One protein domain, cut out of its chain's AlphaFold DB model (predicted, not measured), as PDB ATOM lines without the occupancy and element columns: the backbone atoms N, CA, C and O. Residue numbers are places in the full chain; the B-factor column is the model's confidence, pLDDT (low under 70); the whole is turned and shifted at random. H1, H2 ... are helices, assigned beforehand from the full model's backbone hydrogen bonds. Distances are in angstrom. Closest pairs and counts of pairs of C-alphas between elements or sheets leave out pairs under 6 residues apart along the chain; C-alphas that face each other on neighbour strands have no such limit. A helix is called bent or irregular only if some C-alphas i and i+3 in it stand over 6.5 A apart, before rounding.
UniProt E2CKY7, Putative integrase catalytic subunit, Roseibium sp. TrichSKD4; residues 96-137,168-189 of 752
ATOM      1  N   ALA A  96      69.934   2.180 -68.366       50.38
ATOM      2  CA  ALA A  96      70.446   2.732 -67.097       50.38
ATOM      3  C   ALA A  96      71.040   1.661 -66.156       50.38
ATOM      4  O   ALA A  96      72.198   1.758 -65.759       50.38
ATOM      5  N   LYS A  97      70.316   0.553 -65.939       57.00
ATOM      6  CA  LYS A  97      70.792  -0.601 -65.148       57.00
ATOM      7  C   LYS A  97      72.053  -1.267 -65.714       57.00
ATOM      8  O   LYS A  97      72.814  -1.886 -64.974       57.00
ATOM      9  N   GLU A  98      72.268  -1.193 -67.026       56.44
ATOM     10  CA  GLU A  98      73.457  -1.741 -67.683       56.44
ATOM     11  C   GLU A  98      74.645  -0.779 -67.562       56.44
ATOM     12  O   GLU A  98      75.738  -1.230 -67.223       56.44
ATOM     13  N   LYS A  99      74.420   0.536 -67.698       56.97
ATOM     14  CA  LYS A  99      75.403   1.589 -67.381       56.97
ATOM     15  C   LYS A  99      75.876   1.501 -65.930       56.97
ATOM     16  O   LYS A  99      77.076   1.406 -65.695       56.97
ATOM     17  N   GLU A 100      74.950   1.459 -64.970       64.62
ATOM     18  CA  GLU A 100      75.240   1.286 -63.537       64.62
ATOM     19  C   GLU A 100      76.112   0.048 -63.289       64.62
ATOM     20  O   GLU A 100      77.134   0.126 -62.609       64.62
ATOM     21  N   ARG A 101      75.752  -1.091 -63.895       73.56
ATOM     22  CA  ARG A 101      76.499  -2.353 -63.784       73.56
ATOM     23  C   ARG A 101      77.911  -2.253 -64.369       73.56
ATOM     24  O   ARG A 101      78.850  -2.784 -63.778       73.56
ATOM     25  N   ILE A 102      78.070  -1.596 -65.516       67.62
ATOM     26  CA  ILE A 102      79.364  -1.417 -66.186       67.62
ATOM     27  C   ILE A 102      80.267  -0.466 -65.389       67.62
ATOM     28  O   ILE A 102      81.435  -0.784 -65.168       67.62
ATOM     29  N   LEU A 103      79.730   0.654 -64.898       66.94
ATOM     30  CA  LEU A 103      80.456   1.594 -64.039       66.94
ATOM     31  C   LEU A 103      80.864   0.938 -62.713       66.94
ATOM     32  O   LEU A 103      82.015   1.072 -62.303       66.94
ATOM     33  N   PHE A 104      79.976   0.151 -62.101       77.88
ATOM     34  CA  PHE A 104      80.268  -0.622 -60.893       77.88
ATOM     35  C   PHE A 104      81.420  -1.617 -61.105       77.88
ATOM     36  O   PHE A 104      82.389  -1.606 -60.346       77.88
ATOM     37  N   TYR A 105      81.383  -2.436 -62.165       79.56
ATOM     38  CA  TYR A 105      82.477  -3.374 -62.453       79.56
ATOM     39  C   TYR A 105      83.787  -2.673 -62.843       79.56
ATOM     40  O   TYR A 105      84.853  -3.141 -62.437       79.56
ATOM     41  N   ARG A 106      83.733  -1.529 -63.542       75.75
ATOM     42  CA  ARG A 106      84.913  -0.682 -63.792       75.75
ATOM     43  C   ARG A 106      85.516  -0.170 -62.483       75.75
ATOM     44  O   ARG A 106      86.731  -0.228 -62.323       75.75
ATOM     45  N   GLY A 107      84.679   0.297 -61.556       72.94
ATOM     46  CA  GLY A 107      85.088   0.755 -60.229       72.94
ATOM     47  C   GLY A 107      85.824  -0.332 -59.447       72.94
ATOM     48  O   GLY A 107      86.940  -0.104 -58.990       72.94
ATOM     49  N   LEU A 108      85.259  -1.545 -59.390       81.94
ATOM     50  CA  LEU A 108      85.906  -2.690 -58.735       81.94
ATOM     51  C   LEU A 108      87.256  -3.054 -59.383       81.94
ATOM     52  O   LEU A 108      88.193  -3.414 -58.675       81.94
ATOM     53  N   CYS A 109      87.380  -2.953 -60.713       81.12
ATOM     54  CA  CYS A 109      88.651  -3.209 -61.404       81.12
ATOM     55  C   CYS A 109      89.699  -2.128 -61.099       81.12
ATOM     56  O   CYS A 109      90.826  -2.474 -60.762       81.12
ATOM     57  N   LYS A 110      89.322  -0.841 -61.129       77.31
ATOM     58  CA  LYS A 110      90.219   0.270 -60.765       77.31
ATOM     59  C   LYS A 110      90.699   0.191 -59.314       77.31
ATOM     60  O   LYS A 110      91.877   0.417 -59.063       77.31
ATOM     61  N   PHE A 111      89.815  -0.151 -58.377       82.38
ATOM     62  CA  PHE A 111      90.190  -0.344 -56.974       82.38
ATOM     63  C   PHE A 111      91.169  -1.518 -56.810       82.38
ATOM     64  O   PHE A 111      92.164  -1.403 -56.100       82.38
ATOM     65  N   PHE A 112      90.935  -2.630 -57.520       85.25
ATOM     66  CA  PHE A 112      91.872  -3.754 -57.546       85.25
ATOM     67  C   PHE A 112      93.246  -3.347 -58.104       85.25
ATOM     68  O   PHE A 112      94.259  -3.708 -57.512       85.25
ATOM     69  N   ASP A 113      93.292  -2.577 -59.198       81.25
ATOM     70  CA  ASP A 113      94.544  -2.054 -59.761       81.25
ATOM     71  C   ASP A 113      95.282  -1.147 -58.762       81.25
ATOM     72  O   ASP A 113      96.469  -1.357 -58.520       81.25
ATOM     73  N   ALA A 114      94.581  -0.206 -58.117       78.00
ATOM     74  CA  ALA A 114      95.157   0.682 -57.107       78.00
ATOM     75  C   ALA A 114      95.750  -0.096 -55.918       78.00
ATOM     76  O   ALA A 114      96.904   0.118 -55.551       78.00
ATOM     77  N   LYS A 115      95.016  -1.075 -55.370       81.81
ATOM     78  CA  LYS A 115      95.524  -1.929 -54.285       81.81
ATOM     79  C   LYS A 115      96.670  -2.843 -54.724       81.81
ATOM     80  O   LYS A 115      97.535  -3.161 -53.909       81.81
ATOM     81  N   ARG A 116      96.734  -3.233 -56.003       79.50
ATOM     82  CA  ARG A 116      97.889  -3.960 -56.549       79.50
ATOM     83  C   ARG A 116      99.133  -3.071 -56.601       79.50
ATOM     84  O   ARG A 116     100.191  -3.529 -56.190       79.50
ATOM     85  N   VAL A 117      98.986  -1.808 -57.011       76.81
ATOM     86  CA  VAL A 117     100.069  -0.809 -56.997       76.81
ATOM     87  C   VAL A 117     100.538  -0.512 -55.567       76.81
ATOM     88  O   VAL A 117     101.738  -0.519 -55.325       76.81
ATOM     89  N   GLU A 118      99.632  -0.356 -54.593       80.50
ATOM     90  CA  GLU A 118     100.009  -0.201 -53.173       80.50
ATOM     91  C   GLU A 118     100.829  -1.394 -52.647       80.50
ATOM     92  O   GLU A 118     101.765  -1.209 -51.872       80.50
ATOM     93  N   TYR A 119     100.503  -2.625 -53.060       79.19
ATOM     94  CA  TYR A 119     101.291  -3.813 -52.711       79.19
ATOM     95  C   TYR A 119     102.646  -3.851 -53.442       79.19
ATOM     96  O   TYR A 119     103.667  -4.135 -52.822       79.19
ATOM     97  N   GLU A 120     102.681  -3.520 -54.738       77.75
ATOM     98  CA  GLU A 120     103.917  -3.416 -55.534       77.75
ATOM     99  C   GLU A 120     104.872  -2.330 -54.988       77.75
ATOM    100  O   GLU A 120     106.088  -2.490 -55.062       77.75
ATOM    101  N   GLN A 121     104.334  -1.270 -54.376       76.69
ATOM    102  CA  GLN A 121     105.078  -0.195 -53.702       76.69
ATOM    103  C   GLN A 121     105.409  -0.490 -52.223       76.69
ATOM    104  O   GLN A 121     106.004   0.350 -51.553       76.69
ATOM    105  N   GLY A 122     105.022  -1.654 -51.685       74.25
ATOM    106  CA  GLY A 122     105.263  -2.028 -50.283       74.25
ATOM    107  C   GLY A 122     104.407  -1.285 -49.245       74.25
ATOM    108  O   GLY A 122     104.620  -1.453 -48.047       74.25
ATOM    109  N   ILE A 123     103.423  -0.494 -49.685       73.38
ATOM    110  CA  ILE A 123     102.485   0.260 -48.837       73.38
ATOM    111  C   ILE A 123     101.439  -0.687 -48.222       73.38
ATOM    112  O   ILE A 123     101.014  -0.504 -47.082       73.38
ATOM    113  N   CYS A 124     101.041  -1.732 -48.955       70.50
ATOM    114  CA  CYS A 124     100.125  -2.762 -48.469       70.50
ATOM    115  C   CYS A 124     100.877  -4.036 -48.049       70.50
ATOM    116  O   CYS A 124     101.542  -4.671 -48.863       70.50
ATOM    117  N   ALA A 125     100.703  -4.469 -46.796       66.88
ATOM    118  CA  ALA A 125     101.320  -5.694 -46.273       66.88
ATOM    119  C   ALA A 125     100.662  -7.004 -46.768       66.88
ATOM    120  O   ALA A 125     101.210  -8.087 -46.562       66.88
ATOM    121  N   GLN A 126      99.478  -6.941 -47.392       75.88
ATOM    122  CA  GLN A 126      98.730  -8.120 -47.844       75.88
ATOM    123  C   GLN A 126      98.835  -8.311 -49.362       75.88
ATOM    124  O   GLN A 126      98.594  -7.390 -50.139       75.88
ATOM    125  N   LYS A 127      99.145  -9.538 -49.799       78.81
ATOM    126  CA  LYS A 127      99.388  -9.871 -51.211       78.81
ATOM    127  C   LYS A 127      98.132  -9.775 -52.080       78.81
ATOM    128  O   LYS A 127      97.359 -10.732 -52.167       78.81
ATOM    129  N   VAL A 128      97.991  -8.674 -52.815       85.56
ATOM    130  CA  VAL A 128      96.876  -8.448 -53.747       85.56
ATOM    131  C   VAL A 128      97.025  -9.306 -55.005       85.56
ATOM    132  O   VAL A 128      97.993  -9.193 -55.754       85.56
ATOM    133  N   ASN A 129      96.072 -10.213 -55.237       84.25
ATOM    134  CA  ASN A 129      96.062 -11.110 -56.393       84.25
ATOM    135  C   ASN A 129      94.640 -11.616 -56.721       84.25
ATOM    136  O   ASN A 129      93.709 -11.440 -55.944       84.25
ATOM    137  N   LEU A 130      94.464 -12.278 -57.870       84.12
ATOM    138  CA  LEU A 130      93.158 -12.778 -58.344       84.12
ATOM    139  C   LEU A 130      92.686 -14.096 -57.684       84.12
ATOM    140  O   LEU A 130      91.768 -14.745 -58.192       84.12
ATOM    141  N   GLY A 131      93.322 -14.527 -56.593       81.06
ATOM    142  CA  GLY A 131      92.930 -15.697 -55.805       81.06
ATOM    143  C   GLY A 131      91.644 -15.466 -55.005       81.06
ATOM    144  O   GLY A 131      91.344 -14.345 -54.595       81.06
ATOM    145  N   ALA A 132      90.880 -16.537 -54.766       78.62
ATOM    146  CA  ALA A 132      89.568 -16.454 -54.118       78.62
ATOM    147  C   ALA A 132      89.626 -15.797 -52.728       78.62
ATOM    148  O   ALA A 132      88.894 -14.841 -52.488       78.62
ATOM    149  N   THR A 133      90.578 -16.230 -51.898       80.12
ATOM    150  CA  THR A 133      90.831 -15.714 -50.544       80.12
ATOM    151  C   THR A 133      91.200 -14.231 -50.514       80.12
ATOM    152  O   THR A 133      90.850 -13.539 -49.568       80.12
ATOM    153  N   CYS A 134      91.882 -13.716 -51.545       84.12
ATOM    154  CA  CYS A 134      92.198 -12.289 -51.640       84.12
ATOM    155  C   CYS A 134      90.960 -11.465 -52.014       84.12
ATOM    156  O   CYS A 134      90.709 -10.402 -51.453       84.12
ATOM    157  N   LEU A 135      90.176 -11.955 -52.973       86.25
ATOM    158  CA  LEU A 135      88.995 -11.254 -53.472       86.25
ATOM    159  C   LEU A 135      87.834 -11.256 -52.464       86.25
ATOM    160  O   LEU A 135      87.021 -10.335 -52.483       86.25
ATOM    161  N   GLU A 136      87.777 -12.242 -51.567       82.31
ATOM    162  CA  GLU A 136      86.766 -12.340 -50.505       82.31
ATOM    163  C   GLU A 136      86.828 -11.189 -49.489       82.31
ATOM    164  O   GLU A 136      85.770 -10.724 -49.067       82.31
ATOM    165  N   TRP A 137      88.016 -10.672 -49.147       83.25
ATOM    166  CA  TRP A 137      88.151  -9.492 -48.275       83.25
ATOM    167  C   TRP A 137      88.234  -8.168 -49.049       83.25
ATOM    168  O   TRP A 137      87.756  -7.140 -48.568       83.25
ATOM    169  N   PRO A 168      80.202  -9.437 -57.548       83.12
ATOM    170  CA  PRO A 168      80.589 -10.611 -58.311       83.12
ATOM    171  C   PRO A 168      81.295 -11.607 -57.383       83.12
ATOM    172  O   PRO A 168      82.085 -11.217 -56.528       83.12
ATOM    173  N   THR A 169      81.060 -12.906 -57.577       84.69
ATOM    174  CA  THR A 169      81.867 -13.939 -56.906       84.69
ATOM    175  C   THR A 169      83.328 -13.832 -57.347       84.69
ATOM    176  O   THR A 169      83.597 -13.406 -58.470       84.69
ATOM    177  N   SER A 170      84.282 -14.281 -56.529       82.69
ATOM    178  CA  SER A 170      85.722 -14.177 -56.821       82.69
ATOM    179  C   SER A 170      86.097 -14.745 -58.202       82.69
ATOM    180  O   SER A 170      86.840 -14.129 -58.965       82.69
ATOM    181  N   ARG A 171      85.484 -15.875 -58.596       78.75
ATOM    182  CA  ARG A 171      85.626 -16.470 -59.942       78.75
ATOM    183  C   ARG A 171      85.042 -15.580 -61.049       78.75
ATOM    184  O   ARG A 171      85.608 -15.515 -62.139       78.75
ATOM    185  N   HIS A 172      83.913 -14.917 -60.798       79.69
ATOM    186  CA  HIS A 172      83.314 -13.991 -61.756       79.69
ATOM    187  C   HIS A 172      84.167 -12.727 -61.911       79.69
ATOM    188  O   HIS A 172      84.463 -12.344 -63.042       79.69
ATOM    189  N   PHE A 173      84.628 -12.137 -60.805       85.94
ATOM    190  CA  PHE A 173      85.502 -10.967 -60.824       85.94
ATOM    191  C   PHE A 173      86.817 -11.249 -61.558       85.94
ATOM    192  O   PHE A 173      87.152 -10.525 -62.488       85.94
ATOM    193  N   ALA A 174      87.505 -12.354 -61.250       82.50
ATOM    194  CA  ALA A 174      88.742 -12.721 -61.944       82.50
ATOM    195  C   ALA A 174      88.551 -12.907 -63.464       82.50
ATOM    196  O   ALA A 174      89.452 -12.599 -64.245       82.50
ATOM    197  N   ARG A 175      87.371 -13.362 -63.913       80.94
ATOM    198  CA  ARG A 175      87.017 -13.427 -65.342       80.94
ATOM    199  C   ARG A 175      86.792 -12.036 -65.948       80.94
ATOM    200  O   ARG A 175      87.273 -11.790 -67.051       80.94
ATOM    201  N   LEU A 176      86.066 -11.159 -65.248       78.12
ATOM    202  CA  LEU A 176      85.783  -9.783 -65.677       78.12
ATOM    203  C   LEU A 176      87.069  -8.951 -65.761       78.12
ATOM    204  O   LEU A 176      87.325  -8.325 -66.782       78.12
ATOM    205  N   TYR A 177      87.926  -9.022 -64.745       81.69
ATOM    206  CA  TYR A 177      89.198  -8.304 -64.699       81.69
ATOM    207  C   TYR A 177      90.173  -8.767 -65.801       81.69
ATOM    208  O   TYR A 177      90.756  -7.947 -66.504       81.69
ATOM    209  N   ARG A 178      90.259 -10.078 -66.079       79.62
ATOM    210  CA  ARG A 178      91.008 -10.594 -67.247       79.62
ATOM    211  C   ARG A 178      90.413 -10.182 -68.597       79.62
ATOM    212  O   ARG A 178      91.094 -10.307 -69.611       79.62
ATOM    213  N   ALA A 179      89.143  -9.778 -68.662       68.81
ATOM    214  CA  ALA A 179      88.567  -9.167 -69.861       68.81
ATOM    215  C   ALA A 179      88.937  -7.682 -69.941       68.81
ATOM    216  O   ALA A 179      89.451  -7.250 -70.965       68.81
ATOM    217  N   TYR A 180      88.791  -6.945 -68.841       73.56
ATOM    218  CA  TYR A 180      89.194  -5.544 -68.706       73.56
ATOM    219  C   TYR A 180      90.663  -5.311 -69.109       73.56
ATOM    220  O   TYR A 180      90.941  -4.430 -69.920       73.56
ATOM    221  N   GLN A 181      91.586  -6.170 -68.660       73.62
ATOM    222  CA  GLN A 181      92.996  -6.131 -69.073       73.62
ATOM    223  C   GLN A 181      93.195  -6.374 -70.582       73.62
ATOM    224  O   GLN A 181      93.970  -5.665 -71.216       73.62
ATOM    225  N   ARG A 182      92.474  -7.334 -71.183       64.88
ATOM    226  CA  ARG A 182      92.551  -7.617 -72.635       64.88
ATOM    227  C   ARG A 182      92.004  -6.486 -73.511       64.88
ATOM    228  O   ARG A 182      92.362  -6.422 -74.678       64.88
ATOM    229  N   HIS A 183      91.166  -5.613 -72.954       57.06
ATOM    230  CA  HIS A 183      90.643  -4.412 -73.611       57.06
ATOM    231  C   HIS A 183      91.320  -3.125 -73.096       57.06
ATOM    232  O   HIS A 183      90.701  -2.065 -73.115       57.06
ATOM    233  N   ALA A 184      92.563  -3.210 -72.597       60.19
ATOM    234  CA  ALA A 184      93.378  -2.066 -72.161       60.19
ATOM    235  C   ALA A 184      92.685  -1.108 -71.160       60.19
ATOM    236  O   ALA A 184      92.930   0.095 -71.155       60.19
ATOM    237  N   GLY A 185      91.794  -1.626 -70.307       56.59
ATOM    238  CA  GLY A 185      91.030  -0.818 -69.351       56.59
ATOM    239  C   GLY A 185      89.774  -0.139 -69.922       56.59
ATOM    240  O   GLY A 185      89.136   0.664 -69.227       56.59
ATOM    241  N   SER A 186      89.372  -0.466 -71.157       57.25
ATOM    242  CA  SER A 186      88.086  -0.034 -71.711       57.25
ATOM    243  C   SER A 186      86.901  -0.721 -71.021       57.25
ATOM    244  O   SER A 186      86.951  -1.868 -70.570       57.25
ATOM    245  N   THR A 187      85.787   0.006 -70.971       57.09
ATOM    246  CA  THR A 187      84.509  -0.463 -70.417       57.09
ATOM    247  C   THR A 187      83.724  -1.377 -71.362       57.09
ATOM    248  O   THR A 187      82.788  -2.045 -70.921       57.09
ATOM    249  N   GLU A 188      84.153  -1.499 -72.621       54.41
ATOM    250  CA  GLU A 188      83.630  -2.468 -73.599       54.41
ATOM    251  C   GLU A 188      83.713  -3.920 -73.114       54.41
ATOM    252  O   GLU A 188      82.834  -4.725 -73.417       54.41
ATOM    253  N   ALA A 189      84.719  -4.246 -72.290       57.22
ATOM    254  CA  ALA A 189      84.908  -5.571 -71.692       57.22
ATOM    255  C   ALA A 189      83.711  -6.064 -70.850       57.22
ATOM    256  O   ALA A 189      83.647  -7.244 -70.494       57.22
TER     257      ALA A 189
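This is residues 96 to 137 and 168 to 189 of the 752 residues of the protein "Putative integrase catalytic subunit" of Roseibium sp. TrichSKD4 (UniProt E2CKY7). One long helix, H1, makes the longest axis, and a shorter helix, H3, stands crosswise beside its middle part. The short helix H2 packs on the first end of H3, away from H1, and the stretch of residues 121 to 131 folds back from the last end of H1 to reach it. The printed part has 64 residues, with three named helices in the order H1, H2, H3 and no named strand; its class is all helix. The whole is compact, with a radius of gyration of the C-alphas of 12.2 A, yet elongated in outline, with spans of 38 by 21 by 19 A.

H1, residues 96 to 120, is the longest helix. It only just touches H3, residues 170 to 182, with 3 pairs of C-alphas within 8 A. The closest C-alphas of the two are those of Cys 109 and Tyr 177, 6.1 A apart. H1 touches H3 with its residues 105 to 109 alone, and H3 touches H1 with its residues 176 to 180 alone. The lines of H1 and H3 are about perpendicular, at 86 degrees. H3 also touches H2, residues 132 to 137, with its residues 170 to 171 alone. The closest C-alphas there are those of Ala 132 and Ser 170, 5.2 A apart. The lines of H2 and H3 are about perpendicular, at 83 degrees. H1 and H2 are apart. In H1 every O i to N i+4 pair is within hydrogen-bond range; in H3 it is 8 of 9 pairs and in H2 it is 1 of 2.

H1 runs from Ala 96, with its C-alpha at (70.446, 2.732, -67.097), to Glu 120, with its C-alpha at (103.917, -3.416, -55.534), and is 35.9 A long from first to last C-alpha. H3 runs from Ser 170 to Arg 182, whose C-alpha is at (92.551, -7.617, -72.635), and is 18.4 A long. H2 runs from Ala 132 to Trp 137, 9.2 A from first to last C-alpha. No helix is bent or irregular.

The two C-alphas farthest apart are those of Ala 96 and Gly 122, at 39.0 A. The link from H1 to H2 is long, with 11 residues. The link from H2 to H3 is across the cut: residues 138 to 167 are not printed, and C-alphas 137 and 168 are 12.6 A apart. The mean pLDDT of the printed part is 74.5. In this predicted model the confidence is under 70 at 17 printed residues: 96 to 100, 102 to 103, 125, 179 and 182 to 189.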